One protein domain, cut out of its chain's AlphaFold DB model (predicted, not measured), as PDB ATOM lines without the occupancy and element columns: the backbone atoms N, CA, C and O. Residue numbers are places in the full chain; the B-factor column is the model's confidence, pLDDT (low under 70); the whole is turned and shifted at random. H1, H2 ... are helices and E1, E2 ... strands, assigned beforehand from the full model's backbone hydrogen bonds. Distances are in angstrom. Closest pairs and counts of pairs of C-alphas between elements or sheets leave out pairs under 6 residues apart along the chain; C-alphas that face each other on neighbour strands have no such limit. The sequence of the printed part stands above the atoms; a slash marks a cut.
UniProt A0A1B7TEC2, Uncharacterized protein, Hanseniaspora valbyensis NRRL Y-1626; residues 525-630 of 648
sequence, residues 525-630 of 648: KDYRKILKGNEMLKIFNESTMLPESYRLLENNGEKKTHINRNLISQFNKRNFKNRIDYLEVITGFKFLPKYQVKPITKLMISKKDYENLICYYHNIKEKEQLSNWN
ATOM      1  N   LYS A 525     -11.732  47.164  48.884       85.88
ATOM      2  CA  LYS A 525     -12.463  48.373  49.281       85.88
ATOM      3  C   LYS A 525     -11.539  49.479  49.786       85.88
ATOM      4  O   LYS A 525     -11.855  50.641  49.576       85.88
ATOM      5  N   ASP A 526     -10.412  49.140  50.407       87.50
ATOM      6  CA  ASP A 526      -9.504  50.146  50.960       87.50
ATOM      7  C   ASP A 526      -8.716  50.864  49.861       87.50
ATOM      8  O   ASP A 526      -8.543  52.076  49.940       87.50
ATOM      9  N   TYR A 527      -8.368  50.175  48.766       88.25
ATOM     10  CA  TYR A 527      -7.840  50.849  47.575       88.25
ATOM     11  C   TYR A 527      -8.864  51.830  46.987       88.25
ATOM     12  O   TYR A 527      -8.504  52.957  46.667       88.25
ATOM     13  N   ARG A 528     -10.150  51.450  46.904       85.12
ATOM     14  CA  ARG A 528     -11.213  52.339  46.386       85.12
ATOM     15  C   ARG A 528     -11.434  53.592  47.237       85.12
ATOM     16  O   ARG A 528     -11.858  54.595  46.694       85.12
ATOM     17  N   LYS A 529     -11.169  53.536  48.547       85.06
ATOM     18  CA  LYS A 529     -11.272  54.705  49.442       85.06
ATOM     19  C   LYS A 529     -10.142  55.713  49.229       85.06
ATOM     20  O   LYS A 529     -10.320  56.888  49.524       85.06
ATOM     21  N   ILE A 530      -8.973  55.237  48.798       83.56
ATOM     22  CA  ILE A 530      -7.782  56.069  48.582       83.56
ATOM     23  C   ILE A 530      -7.826  56.730  47.202       83.56
ATOM     24  O   ILE A 530      -7.374  57.863  47.058       83.56
ATOM     25  N   LEU A 531      -8.375  56.031  46.207       82.31
ATOM     26  CA  LEU A 531      -8.607  56.562  44.865       82.31
ATOM     27  C   LEU A 531      -9.734  57.605  44.910       82.31
ATOM     28  O   LEU A 531     -10.815  57.327  45.430       82.31
ATOM     29  N   LYS A 532      -9.495  58.812  44.388       70.56
ATOM     30  CA  LYS A 532     -10.495  59.891  44.384       70.56
ATOM     31  C   LYS A 532     -11.316  59.857  43.091       70.56
ATOM     32  O   LYS A 532     -10.772  59.808  41.994       70.56
ATOM     33  N   GLY A 533     -12.644  59.917  43.202       69.19
ATOM     34  CA  GLY A 533     -13.540  59.987  42.040       69.19
ATOM     35  C   GLY A 533     -13.396  58.791  41.088       69.19
ATOM     36  O   GLY A 533     -13.603  57.650  41.491       69.19
ATOM     37  N   ASN A 534     -13.047  59.063  39.825       64.50
ATOM     38  CA  ASN A 534     -12.882  58.062  38.760       64.50
ATOM     39  C   ASN A 534     -11.421  57.600  38.579       64.50
ATOM     40  O   ASN A 534     -11.065  57.074  37.519       64.50
ATOM     41  N   GLU A 535     -10.552  57.835  39.563       74.75
ATOM     42  CA  GLU A 535      -9.167  57.373  39.521       74.75
ATOM     43  C   GLU A 535      -9.095  55.841  39.558       74.75
ATOM     44  O   GLU A 535      -9.704  55.175  40.395       74.75
ATOM     45  N   MET A 536      -8.300  55.268  38.655       81.00
ATOM     46  CA  MET A 536      -7.999  53.838  38.647       81.00
ATOM     47  C   MET A 536      -6.567  53.597  39.114       81.00
ATOM     48  O   MET A 536      -5.643  54.332  38.758       81.00
ATOM     49  N   LEU A 537      -6.368  52.512  39.863       87.00
ATOM     50  CA  LEU A 537      -5.040  52.094  40.298       87.00
ATOM     51  C   LEU A 537      -4.174  51.739  39.079       87.00
ATOM     52  O   LEU A 537      -4.585  50.946  38.231       87.00
ATOM     53  N   LYS A 538      -2.971  52.308  38.997       87.81
ATOM     54  CA  LYS A 538      -2.013  52.069  37.907       87.81
ATOM     55  C   LYS A 538      -1.021  50.975  38.322       87.81
ATOM     56  O   LYS A 538      -0.280  51.152  39.283       87.81
ATOM     57  N   ILE A 539      -1.000  49.851  37.605       88.50
ATOM     58  CA  ILE A 539      -0.092  48.712  37.819       88.50
ATOM     59  C   ILE A 539       0.569  48.375  36.483       88.50
ATOM     60  O   ILE A 539       0.132  47.485  35.755       88.50
ATOM     61  N   PHE A 540       1.622  49.112  36.141       84.38
ATOM     62  CA  PHE A 540       2.313  48.949  34.859       84.38
ATOM     63  C   PHE A 540       3.292  47.771  34.841       84.38
ATOM     64  O   PHE A 540       3.539  47.184  33.790       84.38
ATOM     65  N   ASN A 541       3.814  47.382  36.007       85.06
ATOM     66  CA  ASN A 541       4.677  46.218  36.153       85.06
ATOM     67  C   ASN A 541       4.161  45.299  37.265       85.06
ATOM     68  O   ASN A 541       4.258  45.612  38.449       85.06
ATOM     69  N   GLU A 542       3.632  44.140  36.874       85.94
ATOM     70  CA  GLU A 542       3.065  43.160  37.802       85.94
ATOM     71  C   GLU A 542       4.103  42.620  38.797       85.94
ATOM     72  O   GLU A 542       3.791  42.415  39.963       85.94
ATOM     73  N   SER A 543       5.355  42.435  38.369       83.38
ATOM     74  CA  SER A 543       6.393  41.838  39.218       83.38
ATOM     75  C   SER A 543       6.857  42.752  40.354       83.38
ATOM     76  O   SER A 543       7.222  42.258  41.420       83.38
ATOM     77  N   THR A 544       6.823  44.072  40.147       83.50
ATOM     78  CA  THR A 544       7.363  45.050  41.101       83.50
ATOM     79  C   THR A 544       6.290  45.890  41.785       83.50
ATOM     80  O   THR A 544       6.450  46.210  42.958       83.50
ATOM     81  N   MET A 545       5.190  46.224  41.100       89.44
ATOM     82  CA  MET A 545       4.160  47.130  41.624       89.44
ATOM     83  C   MET A 545       2.986  46.401  42.286       89.44
ATOM     84  O   MET A 545       2.371  46.961  43.193       89.44
ATOM     85  N   LEU A 546       2.647  45.181  41.845       91.50
ATOM     86  CA  LEU A 546       1.447  44.478  42.309       91.50
ATOM     87  C   LEU A 546       1.551  44.125  43.809       91.50
ATOM     88  O   LEU A 546       2.538  43.505  44.226       91.50
ATOM     89  N   PRO A 547       0.530  44.443  44.623       93.19
ATOM     90  CA  PRO A 547       0.474  44.016  46.017       93.19
ATOM     91  C   PRO A 547       0.498  42.485  46.173       93.19
ATOM     92  O   PRO A 547      -0.117  41.750  45.401       93.19
ATOM     93  N   GLU A 548       1.205  41.984  47.187       90.56
ATOM     94  CA  GLU A 548       1.535  40.556  47.306       90.56
ATOM     95  C   GLU A 548       0.335  39.632  47.484       90.56
ATOM     96  O   GLU A 548       0.389  38.496  47.015       90.56
ATOM     97  N   SER A 549      -0.749  40.070  48.128       91.69
ATOM     98  CA  SER A 549      -1.932  39.221  48.331       91.69
ATOM     99  C   SER A 549      -2.890  39.210  47.138       91.69
ATOM    100  O   SER A 549      -3.974  38.632  47.231       91.69
ATOM    101  N   TYR A 550      -2.505  39.815  46.012       93.62
ATOM    102  CA  TYR A 550      -3.353  39.985  44.838       93.62
ATOM    103  C   TYR A 550      -2.731  39.376  43.576       93.62
ATOM    104  O   TYR A 550      -1.543  39.054  43.529       93.62
ATOM    105  N   ARG A 551      -3.570  39.175  42.557       91.12
ATOM    106  CA  ARG A 551      -3.207  38.750  41.197       91.12
ATOM    107  C   ARG A 551      -4.018  39.521  40.167       91.12
ATOM    108  O   ARG A 551      -5.158  39.907  40.430       91.12
ATOM    109  N   LEU A 552      -3.432  39.711  38.989       89.56
ATOM    110  CA  LEU A 552      -4.137  40.242  37.828       89.56
ATOM    111  C   LEU A 552      -4.706  39.094  36.994       89.56
ATOM    112  O   LEU A 552      -4.016  38.119  36.709       89.56
ATOM    113  N   LEU A 553      -5.961  39.220  36.575       85.94
ATOM    114  CA  LEU A 553      -6.561  38.304  35.610       85.94
ATOM    115  C   LEU A 553      -6.044  38.615  34.203       85.94
ATOM    116  O   LEU A 553      -5.998  39.776  33.787       85.94
ATOM    117  N   GLU A 554      -5.652  37.579  33.463       71.25
ATOM    118  CA  GLU A 554      -5.254  37.726  32.064       71.25
ATOM    119  C   GLU A 554      -6.482  38.077  31.201       71.25
ATOM    120  O   GLU A 554      -7.564  37.515  31.364       71.25
ATOM    121  N   ASN A 555      -6.327  39.030  30.275       56.38
ATOM    122  CA  ASN A 555      -7.379  39.350  29.307       56.38
ATOM    123  C   ASN A 555      -7.498  38.210  28.277       56.38
ATOM    124  O   ASN A 555      -6.494  37.581  27.946       56.38
ATOM    125  N   ASN A 556      -8.709  37.992  27.742       51.25
ATOM    126  CA  ASN A 556      -9.146  36.884  26.861       51.25
ATOM    127  C   ASN A 556      -8.376  36.687  25.515       51.25
ATOM    128  O   ASN A 556      -8.956  36.178  24.560       51.25
ATOM    129  N   GLY A 557      -7.109  37.089  25.376       42.88
ATOM    130  CA  GLY A 557      -6.404  37.144  24.089       42.88
ATOM    131  C   GLY A 557      -5.150  36.281  23.926       42.88
ATOM    132  O   GLY A 557      -4.852  35.917  22.795       42.88
ATOM    133  N   GLU A 558      -4.398  35.948  24.982       40.53
ATOM    134  CA  GLU A 558      -3.024  35.432  24.778       40.53
ATOM    135  C   GLU A 558      -2.703  34.097  25.457       40.53
ATOM    136  O   GLU A 558      -1.785  33.401  25.024       40.53
ATOM    137  N   LYS A 559      -3.494  33.660  26.439       42.25
ATOM    138  CA  LYS A 559      -3.463  32.287  26.952       42.25
ATOM    139  C   LYS A 559      -4.875  31.858  27.315       42.25
ATOM    140  O   LYS A 559      -5.696  32.663  27.742       42.25
ATOM    141  N   LYS A 560      -5.163  30.567  27.151       45.28
ATOM    142  CA  LYS A 560      -6.446  29.930  27.486       45.28
ATOM    143  C   LYS A 560      -6.692  29.854  29.008       45.28
ATOM    144  O   LYS A 560      -7.120  28.818  29.507       45.28
ATOM    145  N   THR A 561      -6.420  30.901  29.785       51.12
ATOM    146  CA  THR A 561      -6.963  30.985  31.145       51.12
ATOM    147  C   THR A 561      -8.371  31.552  31.036       51.12
ATOM    148  O   THR A 561      -8.564  32.747  30.854       51.12
ATOM    149  N   HIS A 562      -9.375  30.683  31.118       61.34
ATOM    150  CA  HIS A 562     -10.797  31.028  30.977       61.34
ATOM    151  C   HIS A 562     -11.388  31.775  32.198       61.34
ATOM    152  O   HIS A 562     -12.606  31.896  32.326       61.34
ATOM    153  N   ILE A 563     -10.541  32.272  33.106       70.50
ATOM    154  CA  ILE A 563     -10.952  33.016  34.299       70.50
ATOM    155  C   ILE A 563     -11.136  34.477  33.905       70.50
ATOM    156  O   ILE A 563     -10.172  35.214  33.727       70.50
ATOM    157  N   ASN A 564     -12.392  34.888  33.760       76.94
ATOM    158  CA  ASN A 564     -12.766  36.229  33.323       76.94
ATOM    159  C   ASN A 564     -13.923  36.793  34.164       76.94
ATOM    160  O   ASN A 564     -14.459  36.135  35.059       76.94
ATOM    161  N   ARG A 565     -14.346  38.024  33.848       82.31
ATOM    162  CA  ARG A 565     -15.463  38.708  34.521       82.31
ATOM    163  C   ARG A 565     -16.763  37.891  34.511       82.31
ATOM    164  O   ARG A 565     -17.520  37.940  35.479       82.31
ATOM    165  N   ASN A 566     -17.008  37.114  33.453       83.31
ATOM    166  CA  ASN A 566     -18.200  36.271  33.354       83.31
ATOM    167  C   ASN A 566     -18.142  35.113  34.354       83.31
ATOM    168  O   ASN A 566     -19.145  34.843  35.009       83.31
ATOM    169  N   LEU A 567     -16.977  34.482  34.534       84.81
ATOM    170  CA  LEU A 567     -16.791  33.429  35.534       84.81
ATOM    171  C   LEU A 567     -17.005  33.959  36.960       84.81
ATOM    172  O   LEU A 567     -17.700  33.318  37.746       84.81
ATOM    173  N   ILE A 568     -16.494  35.156  37.273       87.50
ATOM    174  CA  ILE A 568     -16.748  35.825  38.564       87.50
ATOM    175  C   ILE A 568     -18.249  36.057  38.760       87.50
ATOM    176  O   ILE A 568     -18.794  35.762  39.821       87.50
ATOM    177  N   SER A 569     -18.940  36.558  37.730       87.00
ATOM    178  CA  SER A 569     -20.391  36.775  37.773       87.00
ATOM    179  C   SER A 569     -21.154  35.471  38.025       87.00
ATOM    180  O   SER A 569     -22.029  35.424  38.888       87.00
ATOM    181  N   GLN A 570     -20.789  34.383  37.339       87.19
ATOM    182  CA  GLN A 570     -21.382  33.061  37.559       87.19
ATOM    183  C   GLN A 570     -21.122  32.537  38.976       87.19
ATOM    184  O   GLN A 570     -22.049  32.043  39.618       87.19
ATOM    185  N   PHE A 571     -19.891  32.673  39.478       88.38
ATOM    186  CA  PHE A 571     -19.534  32.285  40.841       88.38
ATOM    187  C   PHE A 571     -20.357  33.067  41.872       88.38
ATOM    188  O   PHE A 571     -20.994  32.469  42.734       88.38
ATOM    189  N   ASN A 572     -20.432  34.394  41.739       90.44
ATOM    190  CA  ASN A 572     -21.151  35.277  42.665       90.44
ATOM    191  C   ASN A 572     -22.677  35.092  42.626       90.44
ATOM    192  O   ASN A 572     -23.346  35.377  43.621       90.44
ATOM    193  N   LYS A 573     -23.234  34.616  41.500       88.75
ATOM    194  CA  LYS A 573     -24.645  34.208  41.391       88.75
ATOM    195  C   LYS A 573     -24.946  32.922  42.162       88.75
ATOM    196  O   LYS A 573     -26.070  32.759  42.613       88.75
ATOM    197  N   ARG A 574     -23.979  32.007  42.291       84.31
ATOM    198  CA  ARG A 574     -24.146  30.752  43.048       84.31
ATOM    199  C   ARG A 574     -23.728  30.890  44.515       84.31
ATOM    200  O   ARG A 574     -24.281  30.207  45.366       84.31
ATOM    201  N   ASN A 575     -22.808  31.807  44.819       84.94
ATOM    202  CA  ASN A 575     -22.233  32.014  46.149       84.94
ATOM    203  C   ASN A 575     -22.544  33.419  46.690       84.94
ATOM    204  O   ASN A 575     -21.691  34.303  46.714       84.94
ATOM    205  N   PHE A 576     -23.778  33.632  47.156       77.75
ATOM    206  CA  PHE A 576     -24.239  34.946  47.632       77.75
ATOM    207  C   PHE A 576     -23.527  35.454  48.894       77.75
ATOM    208  O   PHE A 576     -23.359  36.663  49.039       77.75
ATOM    209  N   LYS A 577     -23.107  34.551  49.794       80.50
ATOM    210  CA  LYS A 577     -22.455  34.907  51.069       80.50
ATOM    211  C   LYS A 577     -20.966  35.236  50.909       80.50
ATOM    212  O   LYS A 577     -20.472  36.137  51.573       80.50
ATOM    213  N   ASN A 578     -20.282  34.564  49.982       81.94
ATOM    214  CA  ASN A 578     -18.843  34.701  49.745       81.94
ATOM    215  C   ASN A 578     -18.597  35.234  48.331       81.94
ATOM    216  O   ASN A 578     -18.068  34.531  47.472       81.94
ATOM    217  N   ARG A 579     -19.046  36.464  48.069       87.31
ATOM    218  CA  ARG A 579     -18.841  37.100  46.764       87.31
ATOM    219  C   ARG A 579     -17.385  37.514  46.595       87.31
ATOM    220  O   ARG A 579     -16.816  38.164  47.466       87.31
ATOM    221  N   ILE A 580     -16.833  37.199  45.433       88.62
ATOM    222  CA  ILE A 580     -15.504  37.637  45.025       88.62
ATOM    223  C   ILE A 580     -15.587  39.096  44.589       88.62
ATOM    224  O   ILE A 580     -16.367  39.442  43.691       88.62
ATOM    225  N   ASP A 581     -14.774  39.931  45.230       89.06
ATOM    226  CA  ASP A 581     -14.589  41.337  44.885       89.06
ATOM    227  C   ASP A 581     -13.410  41.494  43.905       89.06
ATOM    228  O   ASP A 581     -12.451  40.721  43.936       89.06
ATOM    229  N   TYR A 582     -13.470  42.493  43.025       90.50
ATOM    230  CA  TYR A 582     -12.408  42.786  42.057       90.50
ATOM    231  C   TYR A 582     -12.259  44.288  41.812       90.50
ATOM    232  O   TYR A 582     -13.228  45.046  41.882       90.50
ATOM    233  N   LEU A 583     -11.049  44.731  41.479       90.19
ATOM    234  CA  LEU A 583     -10.755  46.123  41.135       90.19
ATOM    235  C   LEU A 583     -10.270  46.217  39.687       90.19
ATOM    236  O   LEU A 583      -9.399  45.452  39.282       90.19
ATOM    237  N   GLU A 584     -10.820  47.146  38.908       87.62
ATOM    238  CA  GLU A 584     -10.277  47.474  37.588       87.62
ATOM    239  C   GLU A 584      -9.021  48.332  37.760       87.62
ATOM    240  O   GLU A 584      -9.036  49.354  38.446       87.62
ATOM    241  N   VAL A 585      -7.918  47.885  37.165       88.88
ATOM    242  CA  VAL A 585      -6.610  48.538  37.265       88.88
ATOM    243  C   VAL A 585      -6.051  48.803  35.874       88.88
ATOM    244  O   VAL A 585      -6.238  48.001  34.956       88.88
ATOM    245  N   ILE A 586      -5.357  49.927  35.706       87.19
ATOM    246  CA  ILE A 586      -4.702  50.299  34.450       87.19
ATOM    247  C   ILE A 586      -3.351  49.592  34.388       87.19
ATOM    248  O   ILE A 586      -2.489  49.833  35.229       87.19
ATOM    249  N   THR A 587      -3.145  48.759  33.372       84.06
ATOM    250  CA  THR A 587      -1.872  48.049  33.152       84.06
ATOM    251  C   THR A 587      -1.074  48.580  31.971       84.06
ATOM    252  O   THR A 587       0.005  48.083  31.669       84.06
ATOM    253  N   GLY A 588      -1.605  49.574  31.270       79.81
ATOM    254  CA  GLY A 588      -0.952  50.219  30.142       79.81
ATOM    255  C   GLY A 588      -1.925  51.104  29.381       79.81
ATOM    256  O   GLY A 588      -3.064  51.300  29.803       79.81
ATOM    257  N   PHE A 589      -1.491  51.597  28.228       75.81
ATOM    258  CA  PHE A 589      -2.300  52.440  27.355       75.81
ATOM    259  C   PHE A 589      -2.243  51.922  25.918       75.81
ATOM    260  O   PHE A 589      -1.201  51.483  25.433       75.81
ATOM    261  N   LYS A 590      -3.388  51.964  25.243       65.50
ATOM    262  CA  LYS A 590      -3.549  51.694  23.821       65.50
ATOM    263  C   LYS A 590      -3.792  53.018  23.113       65.50
ATOM    264  O   LYS A 590      -4.821  53.655  23.322       65.50
ATOM    265  N   PHE A 591      -2.861  53.393  22.250       58.38
ATOM    266  CA  PHE A 591      -2.994  54.568  21.400       58.38
ATOM    267  C   PHE A 591      -3.873  54.223  20.197       58.38
ATOM    268  O   PHE A 591      -3.669  53.215  19.515       58.38
ATOM    269  N   LEU A 592      -4.898  55.034  19.991       58.88
ATOM    270  CA  LEU A 592      -5.827  54.969  18.875       58.88
ATOM    271  C   LEU A 592      -5.500  56.117  17.899       58.88
ATOM    272  O   LEU A 592      -4.804  57.064  18.272       58.88
ATOM    273  N   PRO A 593      -5.961  56.050  16.636       52.09
ATOM    274  CA  PRO A 593      -5.766  57.138  15.679       52.09
ATOM    275  C   PRO A 593      -6.231  58.498  16.231       52.09
ATOM    276  O   PRO A 593      -7.169  58.546  17.025       52.09
ATOM    277  N   LYS A 594      -5.632  59.599  15.749       54.03
ATOM    278  CA  LYS A 594      -5.966  60.993  16.122       54.03
ATOM    279  C   LYS A 594      -5.626  61.372  17.576       54.03
ATOM    280  O   LYS A 594      -6.432  62.021  18.237       54.03
ATOM    281  N   TYR A 595      -4.449  60.980  18.072       55.34
ATOM    282  CA  TYR A 595      -3.968  61.328  19.422       55.34
ATOM    283  C   TYR A 595      -4.867  60.838  20.573       55.34
ATOM    284  O   TYR A 595      -4.832  61.378  21.675       55.34
ATOM    285  N   GLN A 596      -5.688  59.813  20.330       54.44
ATOM    286  CA  GLN A 596      -6.563  59.238  21.347       54.44
ATOM    287  C   GLN A 596      -5.810  58.184  22.164       54.44
ATOM    288  O   GLN A 596      -5.159  57.297  21.608       54.44
ATOM    289  N   VAL A 597      -5.935  58.232  23.490       62.91
ATOM    290  CA  VAL A 597      -5.300  57.274  24.406       62.91
ATOM    291  C   VAL A 597      -6.381  56.536  25.184       62.91
ATOM    292  O   VAL A 597      -7.166  57.149  25.898       62.91
ATOM    293  N   LYS A 598      -6.428  55.206  25.062       72.50
ATOM    294  CA  LYS A 598      -7.357  54.355  25.814       72.50
ATOM    295  C   LYS A 598      -6.599  53.524  26.852       72.50
ATOM    296  O   LYS A 598      -5.668  52.818  26.468       72.50
ATOM    297  N   PRO A 599      -6.979  53.523  28.140       78.00
ATOM    298  CA  PRO A 599      -6.338  52.658  29.124       78.00
ATOM    299  C   PRO A 599      -6.586  51.178  28.797       78.00
ATOM    300  O   PRO A 599      -7.689  50.772  28.427       78.00
ATOM    301  N   ILE A 600      -5.544  50.365  28.937       79.88
ATOM    302  CA  ILE A 600      -5.645  48.907  28.958       79.88
ATOM    303  C   ILE A 600      -5.927  48.523  30.403       79.88
ATOM    304  O   ILE A 600      -5.079  48.731  31.272       79.88
ATOM    305  N   THR A 601      -7.110  47.973  30.655       83.25
ATOM    306  CA  THR A 601      -7.524  47.565  31.996       83.25
ATOM    307  C   THR A 601      -7.412  46.054  32.185       83.25
ATOM    308  O   THR A 601      -7.616  45.267  31.253       83.25
ATOM    309  N   LYS A 602      -7.065  45.648  33.408       88.50
ATOM    310  CA  LYS A 602      -7.162  44.270  33.909       88.50
ATOM    311  C   LYS A 602      -7.930  44.256  35.226       88.50
ATOM    312  O   LYS A 602      -8.097  45.293  35.865       88.50
ATOM    313  N   LEU A 603      -8.388  43.074  35.634       89.25
ATOM    314  CA  LEU A 603      -9.032  42.878  36.933       89.25
ATOM    315  C   LEU A 603      -8.003  42.404  37.957       89.25
ATOM    316  O   LEU A 603      -7.348  41.388  37.741       89.25
ATOM    317  N   MET A 604      -7.888  43.116  39.070       92.19
ATOM    318  CA  MET A 604      -7.122  42.712  40.244       92.19
ATOM    319  C   MET A 604      -8.045  42.015  41.244       92.19
ATOM    320  O   MET A 604      -9.065  42.583  41.640       92.19
ATOM    321  N   ILE A 605      -7.677  40.804  41.662       92.81
ATOM    322  CA  ILE A 605      -8.412  40.006  42.655       92.81
ATOM    323  C   ILE A 605      -7.471  39.422  43.703       92.81
ATOM    324  O   ILE A 605      -6.260  39.353  43.479       92.81
ATOM    325  N   SER A 606      -8.003  39.021  44.859       93.69
ATOM    326  CA  SER A 606      -7.179  38.374  45.883       93.69
ATOM    327  C   SER A 606      -6.656  37.022  45.381       93.69
ATOM    328  O   SER A 606      -7.314  36.340  44.591       93.69
ATOM    329  N   LYS A 607      -5.467  36.610  45.836       91.56
ATOM    330  CA  LYS A 607      -4.896  35.292  45.498       91.56
ATOM    331  C   LYS A 607      -5.816  34.143  45.919       91.56
ATOM    332  O   LYS A 607      -6.023  33.222  45.139       91.56
ATOM    333  N   LYS A 608      -6.426  34.256  47.101       91.00
ATOM    334  CA  LYS A 608      -7.386  33.277  47.624       91.00
ATOM    335  C   LYS A 608      -8.618  33.154  46.724       91.00
ATOM    336  O   LYS A 608      -9.054  32.055  46.403       91.00
ATOM    337  N   ASP A 609      -9.168  34.279  46.272       90.38
ATOM    338  CA  ASP A 609     -10.324  34.266  45.373       90.38
ATOM    339  C   ASP A 609      -9.966  33.755  43.978       90.38
ATOM    340  O   ASP A 609     -10.778  33.097  43.331       90.38
ATOM    341  N   TYR A 610      -8.742  34.014  43.515       90.00
ATOM    342  CA  TYR A 610      -8.233  33.440  42.275       90.00
ATOM    343  C   TYR A 610      -8.172  31.908  42.340       90.00
ATOM    344  O   TYR A 610      -8.621  31.245  41.406       90.00
ATOM    345  N   GLU A 611      -7.690  31.343  43.447       88.75
ATOM    346  CA  GLU A 611      -7.686  29.892  43.686       88.75
ATOM    347  C   GLU A 611      -9.114  29.325  43.717       88.75
ATOM    348  O   GLU A 611      -9.401  28.344  43.028       88.75
ATOM    349  N   ASN A 612     -10.046  30.006  44.392       88.69
ATOM    350  CA  ASN A 612     -11.465  29.629  44.388       88.69
ATOM    351  C   ASN A 612     -12.062  29.617  42.969       88.69
ATOM    352  O   ASN A 612     -12.830  28.716  42.622       88.69
ATOM    353  N   LEU A 613     -11.707  30.597  42.129       88.62
ATOM    354  CA  LEU A 613     -12.148  30.658  40.733       88.62
ATOM    355  C   LEU A 613     -11.540  29.549  39.877       88.62
ATOM    356  O   LEU A 613     -12.239  29.029  39.009       88.62
ATOM    357  N   ILE A 614     -10.278  29.175  40.112       87.94
ATOM    358  CA  ILE A 614      -9.646  28.028  39.446       87.94
ATOM    359  C   ILE A 614     -10.422  26.752  39.776       87.94
ATOM    360  O   ILE A 614     -10.854  26.053  38.859       87.94
ATOM    361  N   CYS A 615     -10.657  26.469  41.060       87.12
ATOM    362  CA  CYS A 615     -11.406  25.285  41.483       87.12
ATOM    363  C   CYS A 615     -12.820  25.272  40.887       87.12
ATOM    364  O   CYS A 615     -13.249  24.280  40.303       87.12
ATOM    365  N   TYR A 616     -13.530  26.400  40.954       88.19
ATOM    366  CA  TYR A 616     -14.865  26.524  40.372       88.19
ATOM    367  C   TYR A 616     -14.877  26.303  38.854       88.19
ATOM    368  O   TYR A 616     -15.783  25.658  38.325       88.19
ATOM    369  N   TYR A 617     -13.865  26.808  38.150       87.50
ATOM    370  CA  TYR A 617     -13.710  26.599  36.717       87.50
ATOM    371  C   TYR A 617     -13.494  25.122  36.364       87.50
ATOM    372  O   TYR A 617     -14.123  24.622  35.430       87.50
ATOM    373  N   HIS A 618     -12.649  24.417  37.121       86.88
ATOM    374  CA  HIS A 618     -12.452  22.978  36.945       86.88
ATOM    375  C   HIS A 618     -13.752  22.196  37.164       86.88
ATOM    376  O   HIS A 618     -14.106  21.394  36.307       86.88
ATOM    377  N   ASN A 619     -14.524  22.525  38.204       86.94
ATOM    378  CA  ASN A 619     -15.816  21.885  38.469       86.94
ATOM    379  C   ASN A 619     -16.839  22.123  37.345       86.94
ATOM    380  O   ASN A 619     -17.629  21.237  37.025       86.94
ATOM    381  N   ILE A 620     -16.851  23.315  36.730       86.38
ATOM    382  CA  ILE A 620     -17.704  23.581  35.560       86.38
ATOM    383  C   ILE A 620     -17.285  22.698  34.386       86.38
ATOM    384  O   ILE A 620     -18.142  22.060  33.782       86.38
ATOM    385  N   LYS A 621     -15.984  22.647  34.080       85.25
ATOM    386  CA  LYS A 621     -15.458  21.830  32.980       85.25
ATOM    387  C   LYS A 621     -15.753  20.350  33.160       85.25
ATOM    388  O   LYS A 621     -16.162  19.693  32.211       85.25
ATOM    389  N   GLU A 622     -15.545  19.841  34.364       88.38
ATOM    390  CA  GLU A 622     -15.852  18.457  34.701       88.38
ATOM    391  C   GLU A 622     -17.350  18.187  34.546       88.38
ATOM    392  O   GLU A 622     -17.734  17.233  33.879       88.38
ATOM    393  N   LYS A 623     -18.215  19.078  35.046       87.94
ATOM    394  CA  LYS A 623     -19.666  18.957  34.867       87.94
ATOM    395  C   LYS A 623     -20.086  18.978  33.393       87.94
ATOM    396  O   LYS A 623     -20.971  18.216  33.016       87.94
ATOM    397  N   GLU A 624     -19.483  19.827  32.563       86.19
ATOM    398  CA  GLU A 624     -19.726  19.850  31.113       86.19
ATOM    399  C   GLU A 624     -19.293  18.533  30.456       86.19
ATOM    400  O   GLU A 624     -20.044  17.962  29.669       86.19
ATOM    401  N   GLN A 625     -18.122  18.005  30.819       85.12
ATOM    402  CA  GLN A 625     -17.646  16.711  30.324       85.12
ATOM    403  C   GLN A 625     -18.569  15.567  30.748       85.12
ATOM    404  O   GLN A 625     -18.954  14.765  29.903       85.12
ATOM    405  N   LEU A 626     -18.967  15.516  32.020       88.94
ATOM    406  CA  LEU A 626     -19.915  14.529  32.536       88.94
ATOM    407  C   LEU A 626     -21.287  14.655  31.866       88.94
ATOM    408  O   LEU A 626     -21.906  13.643  31.566       88.94
ATOM    409  N   SER A 627     -21.752  15.873  31.575       86.50
ATOM    410  CA  SER A 627     -22.998  16.097  30.832       86.50
ATOM    411  C   SER A 627     -22.910  15.564  29.402       86.50
ATOM    412  O   SER A 627     -23.854  14.930  28.942       86.50
ATOM    413  N   ASN A 628     -21.783  15.774  28.715       85.75
ATOM    414  CA  ASN A 628     -21.556  15.238  27.370       85.75
ATOM    415  C   ASN A 628     -21.459  13.707  27.382       85.75
ATOM    416  O   ASN A 628     -21.990  13.048  26.492       85.75
ATOM    417  N   TRP A 629     -20.809  13.136  28.400       83.12
ATOM    418  CA  TRP A 629     -20.781  11.691  28.622       83.12
ATOM    419  C   TRP A 629     -22.176  11.134  28.890       83.12
ATOM    420  O   TRP A 629     -22.548  10.133  28.293       83.12
ATOM    421  N   ASN A 630     -22.971  11.800  29.725       82.44
ATOM    422  CA  ASN A 630     -24.351  11.411  29.985       82.44
ATOM    423  C   ASN A 630     -25.212  11.499  28.715       82.44
ATOM    424  O   ASN A 630     -25.997  10.602  28.443       82.44
TER     425      ASN A 630
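This is residues 525 to 630 of the 648 residues of an uncharacterized protein of Hanseniaspora valbyensis NRRL Y-1626 (UniProt A0A1B7TEC2). A long, narrow two-stranded hairpin, E2 and E3, reaches toward one end of the domain, and the long helix H4, which follows E3 directly, reaches toward the other end, where its residues 621 to 630 stick out. The short strand E1 pairs beside the last residues of E3, and H3 packs across H4 at its residues 613 to 617. The printed part has 106 residues with four named helices and three named strands, in the order H1 H2 E1 H3 E2 E3 H4; the antiparallel sheet has the order E1, E3, E2, and the class is mixed, helices and strands. The whole is loose, with a radius of gyration of the C-alphas of 16.4 A, and elongated, spanning 55 by 34 by 25 A.

Find C-alpha 596 at (-6.563, 59.238, 21.347), where E3, residues 596 to 606, begins; it runs 32.2 A. E2 is residues 583 to 592, 24.5 A long, and E1 is residues 550 to 552, 7.1 A. H4 holds residues 607 to 630 and runs 34.5 A to C-alpha 630 at (-24.351, 11.411, 29.985). Look next for H3 at residues 565 to 574, 14.5 A, and H2 at residues 542 to 545, 5.6 A. H1, residues 525 to 530, 9.0 A, begins at C-alpha 525 at (-12.463, 48.373, 49.281).

Begin at the hairpin of E2 and E3, antiparallel at 157 degrees, where N 585 and O 602 are 2.9 A apart, within hydrogen-bond range. E2 bends by 64 degrees at residue 588. E3 pairs with E2 over residues 596 to 604 and with E1 over residues 604 to 606; there E1 and E3 are antiparallel at 139 degrees, with N 551 and O 605 at 2.8 A. E1, H3 and E2 form a split strand-helix-strand unit, two strands running the same way with a helix between them in the chain and E3 between them in the sheet; its crossover is right-handed. Residues 537 to 538 pair, parallel, with residues 585 to 586 of E2. H4 only grazes the sheet, with residues 607 to 612. H3 touches H4, about perpendicular at 80 degrees; the closest C-alphas are those of Ile 568 and Leu 613, 7.2 A. H1 and H2 are not on the sheet; H1 is only just apart from E2, at 8.1 A. In H1, H3 and H4 every O i to N i+4 pair is within hydrogen-bond range; H2 is too short for one.

The C-alphas farthest apart, those of Tyr 595 and Asn 630, are 54.9 A apart. The printed part has no cut. The links from H1 to H2 and from E1 to H3 are long. Residues 529 to 534 stand free. The mean pLDDT of the printed part is 80.6; look for values under 70 at residues 533 to 534, 555 to 562 and 590 to 597.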